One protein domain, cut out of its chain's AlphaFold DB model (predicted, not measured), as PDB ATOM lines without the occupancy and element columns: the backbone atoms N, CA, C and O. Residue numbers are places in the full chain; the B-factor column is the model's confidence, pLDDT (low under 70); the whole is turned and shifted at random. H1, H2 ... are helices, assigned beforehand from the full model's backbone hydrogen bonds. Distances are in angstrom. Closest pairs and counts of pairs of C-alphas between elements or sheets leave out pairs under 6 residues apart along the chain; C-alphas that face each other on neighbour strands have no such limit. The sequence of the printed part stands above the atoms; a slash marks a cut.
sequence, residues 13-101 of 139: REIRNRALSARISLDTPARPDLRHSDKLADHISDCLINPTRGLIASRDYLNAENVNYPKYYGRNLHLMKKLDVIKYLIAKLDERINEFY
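This is residues 13 to 101 of the 139 residues of an uncharacterized protein of Candidatus Melainabacteria bacterium (UniProt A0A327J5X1). H2 runs side by side with H5, the longest helix; H1 folds back against H2 as a hairpin, H3 packs on H1, and H4 stands across one end. The 89 printed residues, with five named helices in the order H1 to H5 and no named strand, are all helix by class. The whole is compact, radius of gyration of the C-alphas 12.5 A, spanning 37 by 28 by 19 A.

H5, residues 84 to 100, touches H2, residues 34 to 49, at a shallow tilt of 14 degrees, the closest C-alphas being Leu 48 and Leu 93, 5.5 A. H1, residues 13 to 26, touches H2 opposite ways at 38 degrees, only just steep; closest C-alphas Ala 22 and Leu 40, 4.9 A. H3, residues 51 to 62, touches H1 at a steep 53 degrees; closest C-alphas Arg 16 and Ala 57, 5.1 A. H4, residues 70 to 80, touches residues 23 to 26 of H1 alone; closest C-alphas Leu 26 and Tyr 73, 4.9 A. O i to N i+4 pairs are all within hydrogen-bond range in H1, H2 and H5, 7 of 8 in H3, 5 of 7 in H4.

H5 is 24.4 A long, ending at C-alpha 100 (147.406, 123.861, 135.933); H2 is 22.5 A. H1 begins at C-alpha 13 (141.956, 105.113, 123.234).

The printed part has no cut and no long link; residues 62 to 68 have pLDDT under 70.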
ATOM      1  N   ARG A  13     143.036 106.106 123.308       82.75
ATOM      2  CA  ARG A  13     141.956 105.113 123.234       82.75
ATOM      3  C   ARG A  13     141.377 104.765 124.599       82.75
ATOM      4  O   ARG A  13     140.164 104.652 124.739       82.75
ATOM      5  N   GLU A  14     142.223 104.603 125.612       84.94
ATOM      6  CA  GLU A  14     141.765 104.246 126.957       84.94
ATOM      7  C   GLU A  14     140.920 105.353 127.591       84.94
ATOM      8  O   GLU A  14     139.806 105.083 128.036       84.94
ATOM      9  N   ILE A  15     141.401 106.600 127.565       85.75
ATOM     10  CA  ILE A  15     140.687 107.756 128.130       85.75
ATOM     11  C   ILE A  15     139.362 107.965 127.385       85.75
ATOM     12  O   ILE A  15     138.328 108.213 128.010       85.75
ATOM     13  N   ARG A  16     139.366 107.805 126.055       85.88
ATOM     14  CA  ARG A  16     138.153 107.844 125.231       85.88
ATOM     15  C   ARG A  16     137.163 106.744 125.615       85.88
ATOM     16  O   ARG A  16     135.998 107.032 125.877       85.88
ATOM     17  N   ASN A  17     137.621 105.501 125.742       87.50
ATOM     18  CA  ASN A  17     136.770 104.376 126.130       87.50
ATOM     19  C   ASN A  17     136.163 104.559 127.526       87.50
ATOM     20  O   ASN A  17     134.986 104.249 127.721       87.50
ATOM     21  N   ARG A  18     136.926 105.078 128.497       88.25
ATOM     22  CA  ARG A  18     136.400 105.352 129.843       88.25
ATOM     23  C   ARG A  18     135.406 106.509 129.838       88.25
ATOM     24  O   ARG A  18     134.348 106.380 130.451       88.25
ATOM     25  N   ALA A  19     135.673 107.577 129.084       89.06
ATOM     26  CA  ALA A  19     134.727 108.678 128.890       89.06
ATOM     27  C   ALA A  19     133.404 108.195 128.269       89.06
ATOM     28  O   ALA A  19     132.324 108.515 128.771       89.06
ATOM     29  N   LEU A  20     133.481 107.362 127.227       88.31
ATOM     30  CA  LEU A  20     132.323 106.740 126.588       88.31
ATOM     31  C   LEU A  20     131.567 105.818 127.554       88.31
ATOM     32  O   LEU A  20     130.347 105.901 127.662       88.31
ATOM     33  N   SER A  21     132.279 104.961 128.290       88.25
ATOM     34  CA  SER A  21     131.687 104.036 129.262       88.25
ATOM     35  C   SER A  21     130.955 104.783 130.381       88.25
ATOM     36  O   SER A  21     129.821 104.430 130.718       88.25
ATOM     37  N   ALA A  22     131.554 105.856 130.908       89.88
ATOM     38  CA  ALA A  22     130.922 106.743 131.880       89.88
ATOM     39  C   ALA A  22     129.657 107.383 131.293       89.88
ATOM     40  O   ALA A  22     128.590 107.311 131.907       89.88
ATOM     41  N   ARG A  23     129.737 107.933 130.073       87.81
ATOM     42  CA  ARG A  23     128.596 108.531 129.365       87.81
ATOM     43  C   ARG A  23     127.447 107.542 129.189       87.81
ATOM     44  O   ARG A  23     126.346 107.845 129.641       87.81
ATOM     45  N   ILE A  24     127.706 106.375 128.600       87.19
ATOM     46  CA  ILE A  24     126.701 105.329 128.357       87.19
ATOM     47  C   ILE A  24     126.089 104.861 129.673       87.19
ATOM     48  O   ILE A  24     124.876 104.696 129.758       87.19
ATOM     49  N   SER A  25     126.905 104.680 130.718       88.69
ATOM     50  CA  SER A  25     126.381 104.255 132.016       88.69
ATOM     51  C   SER A  25     125.354 105.249 132.552       88.69
ATOM     52  O   SER A  25     124.303 104.848 133.026       88.69
ATOM     53  N   LEU A  26     125.597 106.551 132.412       89.50
ATOM     54  CA  LEU A  26     124.673 107.575 132.890       89.50
ATOM     55  C   LEU A  26     123.489 107.800 131.944       89.50
ATOM     56  O   LEU A  26     122.462 108.321 132.379       89.50
ATOM     57  N   ASP A  27     123.600 107.394 130.684       88.81
ATOM     58  CA  ASP A  27     122.566 107.516 129.661       88.81
ATOM     59  C   ASP A  27     121.593 106.325 129.685       88.81
ATOM     60  O   ASP A  27     121.454 105.570 128.727       88.81
ATOM     61  N   THR A  28     120.927 106.131 130.825       86.75
ATOM     62  CA  THR A  28     119.999 105.014 131.053       86.75
ATOM     63  C   THR A  28     118.739 105.462 131.798       86.75
ATOM     64  O   THR A  28     118.824 106.291 132.713       86.75
ATOM     65  N   PRO A  29     117.554 104.896 131.490       87.94
ATOM     66  CA  PRO A  29     116.339 105.147 132.260       87.94
ATOM     67  C   PRO A  29     116.446 104.693 133.719       87.94
ATOM     68  O   PRO A  29     115.773 105.262 134.587       87.94
ATOM     69  N   ALA A  30     117.301 103.704 133.996       87.62
ATOM     70  CA  ALA A  30     117.511 103.158 135.329       87.62
ATOM     71  C   ALA A  30     118.117 104.194 136.289       87.62
ATOM     72  O   ALA A  30     118.771 105.163 135.889       87.62
ATOM     73  N   ARG A  31     117.882 103.995 137.590       87.19
ATOM     74  CA  ARG A  31     118.578 104.760 138.624       87.19
ATOM     75  C   ARG A  31     120.024 104.248 138.705       87.19
ATOM     76  O   ARG A  31     120.200 103.035 138.783       87.19
ATOM     77  N   PRO A  32     121.032 105.133 138.697       88.69
ATOM     78  CA  PRO A  32     122.429 104.717 138.730       88.69
ATOM     79  C   PRO A  32     122.777 104.010 140.047       88.69
ATOM     80  O   PRO A  32     122.335 104.430 141.120       88.69
ATOM     81  N   ASP A  33     123.576 102.952 139.933       88.88
ATOM     82  CA  ASP A  33     124.085 102.122 141.030       88.88
ATOM     83  C   ASP A  33     125.614 102.279 141.203       88.88
ATOM     84  O   ASP A  33     126.239 103.132 140.570       88.88
ATOM     85  N   LEU A  34     126.228 101.439 142.045       87.44
ATOM     86  CA  LEU A  34     127.672 101.471 142.309       87.44
ATOM     87  C   LEU A  34     128.535 101.267 141.050       87.44
ATOM     88  O   LEU A  34     129.546 101.940 140.876       87.44
ATOM     89  N   ARG A  35     128.113 100.426 140.101       87.88
ATOM     90  CA  ARG A  35     128.862 100.221 138.847       87.88
ATOM     91  C   ARG A  35     128.865 101.477 137.981       87.88
ATOM     92  O   ARG A  35     129.792 101.701 137.206       87.88
ATOM     93  N   HIS A  36     127.814 102.288 138.082       88.44
ATOM     94  CA  HIS A  36     127.735 103.574 137.395       88.44
ATOM     95  C   HIS A  36     128.670 104.591 138.051       88.44
ATOM     96  O   HIS A  36     129.328 105.358 137.346       88.44
ATOM     97  N   SER A  37     128.760 104.580 139.388       89.12
ATOM     98  CA  SER A  37     129.710 105.435 140.096       89.12
ATOM     99  C   SER A  37     131.156 105.061 139.799       89.12
ATOM    100  O   SER A  37     131.945 105.974 139.582       89.12
ATOM    101  N   ASP A  38     131.490 103.774 139.693       91.56
ATOM    102  CA  ASP A  38     132.857 103.323 139.391       91.56
ATOM    103  C   ASP A  38     133.312 103.822 138.016       91.56
ATOM    104  O   ASP A  38     134.347 104.469 137.890       91.56
ATOM    105  N   LYS A  39     132.472 103.645 136.988       91.88
ATOM    106  CA  LYS A  39     132.763 104.136 135.630       91.88
ATOM    107  C   LYS A  39     132.946 105.652 135.580       91.88
ATOM    108  O   LYS A  39     133.806 106.152 134.857       91.88
ATOM    109  N   LEU A  40     132.126 106.395 136.327       92.12
ATOM    110  CA  LEU A  40     132.266 107.845 136.428       92.12
ATOM    111  C   LEU A  40     133.545 108.233 137.186       92.12
ATOM    112  O   LEU A  40     134.242 109.151 136.758       92.12
ATOM    113  N   ALA A  41     133.864 107.544 138.280       92.69
ATOM    114  CA  ALA A  41     135.061 107.777 139.081       92.69
ATOM    115  C   ALA A  41     136.345 107.494 138.292       92.69
ATOM    116  O   ALA A  41     137.276 108.297 138.351       92.69
ATOM    117  N   ASP A  42     136.372 106.421 137.502       91.38
ATOM    118  CA  ASP A  42     137.484 106.085 136.612       91.38
ATOM    119  C   ASP A  42     137.760 107.218 135.623       91.38
ATOM    120  O   ASP A  42     138.890 107.686 135.496       91.38
ATOM    121  N   HIS A  43     136.714 107.728 134.970       91.00
ATOM    122  CA  HIS A  43     136.873 108.834 134.034       91.00
ATOM    123  C   HIS A  43     137.298 110.141 134.728       91.00
ATOM    124  O   HIS A  43     138.127 110.884 134.195       91.00
ATOM    125  N   ILE A  44     136.779 110.440 135.928       90.88
ATOM    126  CA  ILE A  44     137.238 111.607 136.702       90.88
ATOM    127  C   ILE A  44     138.706 111.429 137.120       90.88
ATOM    128  O   ILE A  44     139.459 112.401 137.121       90.88
ATOM    129  N   SER A  45     139.141 110.204 137.409       89.69
ATOM    130  CA  SER A  45     140.539 109.895 137.724       89.69
ATOM    131  C   SER A  45     141.456 110.128 136.522       89.69
ATOM    132  O   SER A  45     142.508 110.748 136.672       89.69
ATOM    133  N   ASP A  46     141.027 109.774 135.308       86.62
ATOM    134  CA  ASP A  46     141.750 110.154 134.085       86.62
ATOM    135  C   ASP A  46     141.849 111.682 133.939       86.62
ATOM    136  O   ASP A  46     142.903 112.222 133.581       86.62
ATOM    137  N   CYS A  47     140.766 112.399 134.264       88.12
ATOM    138  CA  CYS A  47     140.760 113.861 134.289       88.12
ATOM    139  C   CYS A  47     141.710 114.431 135.357       88.12
ATOM    140  O   CYS A  47     142.257 115.509 135.155       88.12
ATOM    141  N   LEU A  48     141.948 113.742 136.476       88.19
ATOM    142  CA  LEU A  48     142.915 114.183 137.489       88.19
ATOM    143  C   LEU A  48     144.360 114.072 136.991       88.19
ATOM    144  O   LEU A  48     145.176 114.959 137.255       88.19
ATOM    145  N   ILE A  49     144.674 113.003 136.255       86.38
ATOM    146  CA  ILE A  49     146.014 112.783 135.695       86.38
ATOM    147  C   ILE A  49     146.274 113.777 134.556       86.38
ATOM    148  O   ILE A  49     147.328 114.407 134.514       86.38
ATOM    149  N   ASN A  50     145.309 113.944 133.644       85.25
ATOM    150  CA  ASN A  50     145.411 114.851 132.500       85.25
ATOM    151  C   ASN A  50     144.097 115.630 132.273       85.25
ATOM    152  O   ASN A  50     143.295 115.236 131.416       85.25
ATOM    153  N   PRO A  51     143.895 116.782 132.947       84.12
ATOM    154  CA  PRO A  51     142.622 117.514 132.922       84.12
ATOM    155  C   PRO A  51     142.134 117.889 131.526       84.12
ATOM    156  O   PRO A  51     140.962 117.723 131.205       84.12
ATOM    157  N   THR A  52     143.034 118.349 130.657       86.38
ATOM    158  CA  THR A  52     142.659 118.753 129.295       86.38
ATOM    159  C   THR A  52     142.287 117.560 128.418       86.38
ATOM    160  O   THR A  52     141.295 117.634 127.700       86.38
ATOM    161  N   ARG A  53     143.020 116.441 128.507       85.69
ATOM    162  CA  ARG A  53     142.719 115.232 127.719       85.69
ATOM    163  C   ARG A  53     141.404 114.598 128.161       85.69
ATOM    164  O   ARG A  53     140.572 114.291 127.318       85.69
ATOM    165  N   GLY A  54     141.190 114.462 129.470       85.69
ATOM    166  CA  GLY A  54     139.936 113.933 130.006       85.69
ATOM    167  C   GLY A  54     138.726 114.782 129.602       85.69
ATOM    168  O   GLY A  54     137.712 114.244 129.165       85.69
ATOM    169  N   LEU A  55     138.856 116.114 129.644       85.44
ATOM    170  CA  LEU A  55     137.792 117.018 129.202       85.44
ATOM    171  C   LEU A  55     137.506 116.916 127.701       85.44
ATOM    172  O   LEU A  55     136.334 116.886 127.332       85.44
ATOM    173  N   ILE A  56     138.536 116.838 126.850       87.12
ATOM    174  CA  ILE A  56     138.365 116.621 125.403       87.12
ATOM    175  C   ILE A  56     137.641 115.291 125.153       87.12
ATOM    176  O   ILE A  56     136.635 115.279 124.451       87.12
ATOM    177  N   ALA A  57     138.055 114.207 125.818       85.75
ATOM    178  CA  ALA A  57     137.386 112.907 125.715       85.75
ATOM    179  C   ALA A  57     135.908 112.973 126.111       85.75
ATOM    180  O   ALA A  57     135.054 112.412 125.435       85.75
ATOM    181  N   SER A  58     135.589 113.686 127.194       83.50
ATOM    182  CA  SER A  58     134.204 113.880 127.623       83.50
ATOM    183  C   SER A  58     133.384 114.628 126.564       83.50
ATOM    184  O   SER A  58     132.244 114.253 126.290       83.50
ATOM    185  N   ARG A  59     133.964 115.657 125.927       81.25
ATOM    186  CA  ARG A  59     133.282 116.429 124.877       81.25
ATOM    187  C   ARG A  59     132.935 115.612 123.653       81.25
ATOM    188  O   ARG A  59     131.808 115.736 123.176       81.25
ATOM    189  N   ASP A  60     133.881 114.804 123.181       79.12
ATOM    190  CA  ASP A  60     133.708 113.987 121.981       79.12
ATOM    191  C   ASP A  60     132.421 113.151 122.082       79.12
ATOM    192  O   ASP A  60     131.710 112.988 121.097       79.12
ATOM    193  N   TYR A  61     132.052 112.716 123.295       73.06
ATOM    194  CA  TYR A  61     130.851 111.916 123.551       73.06
ATOM    195  C   TYR A  61     129.644 112.689 124.101       73.06
ATOM    196  O   TYR A  61     128.538 112.147 124.125       73.06
ATOM    197  N   LEU A  62     129.810 113.944 124.533       66.69
ATOM    198  CA  LEU A  62     128.679 114.807 124.899       66.69
ATOM    199  C   LEU A  62     127.869 115.228 123.666       66.69
ATOM    200  O   LEU A  62     126.650 115.361 123.776       66.69
ATOM    201  N   ASN A  63     128.545 115.401 122.525       60.66
ATOM    202  CA  ASN A  63     127.956 115.825 121.253       60.66
ATOM    203  C   ASN A  63     127.767 114.677 120.239       60.66
ATOM    204  O   ASN A  63     127.182 114.906 119.184       60.66
ATOM    205  N   ALA A  64     128.263 113.468 120.522       60.03
ATOM    206  CA  ALA A  64     128.133 112.325 119.616       60.03
ATOM    207  C   ALA A  64     126.696 111.782 119.554       60.03
ATOM    208  O   ALA A  64     125.977 111.796 120.548       60.03
ATOM    209  N   GLU A  65     126.326 111.202 118.409       56.38
ATOM    210  CA  GLU A  65     125.015 110.584 118.122       56.38
ATOM    211  C   GLU A  65     124.701 109.329 118.968       56.38
ATOM    212  O   GLU A  65     123.606 108.781 118.894       56.38
ATOM    213  N   ASN A  66     125.622 108.891 119.832       57.22
ATOM    214  CA  ASN A  66     125.506 107.680 120.655       57.22
ATOM    215  C   ASN A  66     124.737 107.910 121.970       57.22
ATOM    216  O   ASN A  66     125.145 107.421 123.026       57.22
ATOM    217  N   VAL A  67     123.658 108.697 121.929       62.44
ATOM    218  CA  VAL A  67     122.818 108.990 123.100       62.44
ATOM    219  C   VAL A  67     121.477 108.294 122.925       62.44
ATOM    220  O   VAL A  67     120.608 108.757 122.189       62.44
ATOM    221  N   ASN A  68     121.305 107.179 123.623       68.50
ATOM    222  CA  ASN A  68     120.069 106.407 123.597       68.50
ATOM    223  C   ASN A  68     118.965 107.107 124.409       68.50
ATOM    224  O   ASN A  68     117.784 106.991 124.085       68.50
ATOM    225  N   TYR A  69     119.333 107.845 125.466       77.19
ATOM    226  CA  TYR A  69     118.402 108.323 126.493       77.19
ATOM    227  C   TYR A  69     118.739 109.736 127.025       77.19
ATOM    228  O   TYR A  69     118.808 109.944 128.241       77.19
ATOM    229  N   PRO A  70     118.833 110.772 126.163       70.44
ATOM    230  CA  PRO A  70     119.462 112.067 126.481       70.44
ATOM    231  C   PRO A  70     118.892 112.790 127.711       70.44
ATOM    232  O   PRO A  70     119.611 113.500 128.417       70.44
ATOM    233  N   LYS A  71     117.601 112.596 128.004       80.19
ATOM    234  CA  LYS A  71     116.919 113.194 129.167       80.19
ATOM    235  C   LYS A  71     117.431 112.647 130.506       80.19
ATOM    236  O   LYS A  71     117.288 113.303 131.536       80.19
ATOM    237  N   TYR A  72     118.016 111.454 130.505       87.19
ATOM    238  CA  TYR A  72     118.380 110.724 131.714       87.19
ATOM    239  C   TYR A  72     119.814 110.973 132.161       87.19
ATOM    240  O   TYR A  72     120.057 111.000 133.368       87.19
ATOM    241  N   TYR A  73     120.731 111.266 131.232       87.56
ATOM    242  CA  TYR A  73     122.115 111.598 131.568       87.56
ATOM    243  C   TYR A  73     122.215 112.699 132.630       87.56
ATOM    244  O   TYR A  73     122.871 112.522 133.655       87.56
ATOM    245  N   GLY A  74     121.522 113.827 132.427       87.44
ATOM    246  CA  GLY A  74     121.560 114.955 133.363       87.44
ATOM    247  C   GLY A  74     121.023 114.589 134.750       87.44
ATOM    248  O   GLY A  74     121.649 114.906 135.764       87.44
ATOM    249  N   ARG A  75     119.905 113.851 134.794       91.31
ATOM    250  CA  ARG A  75     119.310 113.335 136.036       91.31
ATOM    251  C   ARG A  75     120.284 112.414 136.775       91.31
ATOM    252  O   ARG A  75     120.519 112.598 137.966       91.31
ATOM    253  N   ASN A  76     120.850 111.435 136.077       92.75
ATOM    254  CA  ASN A  76     121.715 110.417 136.666       92.75
ATOM    255  C   ASN A  76     123.055 111.010 137.110       92.75
ATOM    256  O   ASN A  76     123.504 110.728 138.218       92.75
ATOM    257  N   LEU A  77     123.640 111.914 136.320       92.06
ATOM    258  CA  LEU A  77     124.826 112.673 136.712       92.06
ATOM    259  C   LEU A  77     124.565 113.501 137.977       92.06
ATOM    260  O   LEU A  77     125.402 113.529 138.877       92.06
ATOM    261  N   HIS A  78     123.405 114.158 138.078       92.25
ATOM    262  CA  HIS A  78     123.037 114.911 139.277       92.25
ATOM    263  C   HIS A  78     122.927 114.012 140.519       92.25
ATOM    264  O   HIS A  78     123.347 114.419 141.599       92.25
ATOM    265  N   LEU A  79     122.403 112.790 140.377       92.81
ATOM    266  CA  LEU A  79     122.363 111.811 141.466       92.81
ATOM    267  C   LEU A  79     123.767 111.333 141.855       92.81
ATOM    268  O   LEU A  79     124.083 111.306 143.041       92.81
ATOM    269  N   MET A  80     124.627 111.020 140.883       93.81
ATOM    270  CA  MET A  80     125.998 110.563 141.147       93.81
ATOM    271  C   MET A  80     126.860 111.626 141.824       93.81
ATOM    272  O   MET A  80     127.636 111.304 142.715       93.81
ATOM    273  N   LYS A  81     126.676 112.907 141.485       92.25
ATOM    274  CA  LYS A  81     127.374 114.031 142.136       92.25
ATOM    275  C   LYS A  81     127.071 114.179 143.633       92.25
ATOM    276  O   LYS A  81     127.768 114.933 144.307       92.25
ATOM    277  N   LYS A  82     126.040 113.498 144.148       92.50
ATOM    278  CA  LYS A  82     125.710 113.471 145.581       92.50
ATOM    279  C   LYS A  82     126.474 112.395 146.353       92.50
ATOM    280  O   LYS A  82     126.454 112.442 147.574       92.50
ATOM    281  N   LEU A  83     127.114 111.443 145.670       93.25
ATOM    282  CA  LEU A  83     127.939 110.424 146.314       93.25
ATOM    283  C   LEU A  83     129.252 111.043 146.802       93.25
ATOM    284  O   LEU A  83     129.900 111.772 146.050       93.25
ATOM    285  N   ASP A  84     129.667 110.708 148.025       93.44
ATOM    286  CA  ASP A  84     130.845 111.311 148.664       93.44
ATOM    287  C   ASP A  84     132.126 111.109 147.852       93.44
ATOM    288  O   ASP A  84     132.881 112.058 147.647       93.44
ATOM    289  N   VAL A  85     132.328 109.906 147.304       92.44
ATOM    290  CA  VAL A  85     133.488 109.583 146.456       92.44
ATOM    291  C   VAL A  85     133.536 110.483 145.220       92.44
ATOM    292  O   VAL A  85     134.564 111.085 144.918       92.44
ATOM    293  N   ILE A  86     132.409 110.641 144.523       93.94
ATOM    294  CA  ILE A  86     132.333 111.472 143.315       93.94
ATOM    295  C   ILE A  86     132.511 112.950 143.665       93.94
ATOM    296  O   ILE A  86     133.228 113.669 142.972       93.94
ATOM    297  N   LYS A  87     131.890 113.410 144.754       93.94
ATOM    298  CA  LYS A  87     132.025 114.785 145.238       93.94
ATOM    299  C   LYS A  87     133.481 115.115 145.581       93.94
ATOM    300  O   LYS A  87     133.968 116.171 145.180       93.94
ATOM    301  N   TYR A  88     134.174 114.204 146.263       94.25
ATOM    302  CA  TYR A  88     135.596 114.322 146.574       94.25
ATOM    303  C   TYR A  88     136.452 114.415 145.306       94.25
ATOM    304  O   TYR A  88     137.253 115.339 145.170       94.25
ATOM    305  N   LEU A  89     136.242 113.512 144.344       94.00
ATOM    306  CA  LEU A  89     136.997 113.503 143.090       94.00
ATOM    307  C   LEU A  89     136.770 114.775 142.261       94.00
ATOM    308  O   LEU A  89     137.715 115.315 141.692       94.00
ATOM    309  N   ILE A  90     135.539 115.299 142.227       93.31
ATOM    310  CA  ILE A  90     135.231 116.572 141.557       93.31
ATOM    311  C   ILE A  90     135.955 117.738 142.232       93.31
ATOM    312  O   ILE A  90     136.509 118.584 141.531       93.31
ATOM    313  N   ALA A  91     135.976 117.788 143.566       94.12
ATOM    314  CA  ALA A  91     136.699 118.829 144.294       94.12
ATOM    315  C   ALA A  91     138.204 118.776 143.987       94.12
ATOM    316  O   ALA A  91     138.801 119.794 143.641       94.12
ATOM    317  N   LYS A  92     138.792 117.573 143.998       94.56
ATOM    318  CA  LYS A  92     140.194 117.364 143.620       94.56
ATOM    319  C   LYS A  92     140.478 117.758 142.176       94.56
ATOM    320  O   LYS A  92     141.533 118.319 141.889       94.56
ATOM    321  N   LEU A  93     139.542 117.502 141.267       92.12
ATOM    322  CA  LEU A  93     139.690 117.900 139.874       92.12
ATOM    323  C   LEU A  93     139.667 119.421 139.729       92.12
ATOM    324  O   LEU A  93     140.454 119.956 138.952       92.12
ATOM    325  N   ASP A  94     138.817 120.124 140.480       90.81
ATOM    326  CA  ASP A  94     138.806 121.586 140.456       90.81
ATOM    327  C   ASP A  94     140.107 122.179 141.016       90.81
ATOM    328  O   ASP A  94     140.692 123.051 140.371       90.81
ATOM    329  N   GLU A  95     140.613 121.650 142.136       92.62
ATOM    330  CA  GLU A  95     141.935 122.000 142.682       92.62
ATOM    331  C   GLU A  95     143.024 121.825 141.615       92.62
ATOM    332  O   GLU A  95     143.731 122.776 141.276       92.62
ATOM    333  N   ARG A  96     143.081 120.646 140.987       91.06
ATOM    334  CA  ARG A  96     144.058 120.325 139.941       91.06
ATOM    335  C   ARG A  96     143.944 121.245 138.728       91.06
ATOM    336  O   ARG A  96     144.940 121.671 138.153       91.06
ATOM    337  N   ILE A  97     142.725 121.574 138.321       89.31
ATOM    338  CA  ILE A  97     142.472 122.521 137.236       89.31
ATOM    339  C   ILE A  97     142.997 123.913 137.593       89.31
ATOM    340  O   ILE A  97     143.588 124.568 136.733       89.31
ATOM    341  N   ASN A  98     142.778 124.363 138.826       89.06
ATOM    342  CA  ASN A  98     143.235 125.670 139.285       89.06
ATOM    343  C   ASN A  98     144.772 125.714 139.394       89.06
ATOM    344  O   ASN A  98     145.358 126.742 139.069       89.06
ATOM    345  N   GLU A  99     145.425 124.599 139.740       89.69
ATOM    346  CA  GLU A  99     146.891 124.457 139.709       89.69
ATOM    347  C   GLU A  99     147.464 124.581 138.288       89.69
ATOM    348  O   GLU A  99     148.408 125.335 138.062       89.69
ATOM    349  N   PHE A 100     146.896 123.861 137.313       86.81
ATOM    350  CA  PHE A 100     147.406 123.861 135.933       86.81
ATOM    351  C   PHE A 100     147.054 125.133 135.160       86.81
ATOM    352  O   PHE A 100     147.782 125.535 134.251       86.81
ATOM    353  N   TYR A 101     145.915 125.750 135.476       88.12
ATOM    354  CA  TYR A 101     145.347 126.856 134.708       88.12
ATOM    355  C   TYR A 101     144.933 128.045 135.594       88.12
ATOM    356  O   TYR A 101     143.814 128.548 135.441       88.12
TER     357      TYR A 101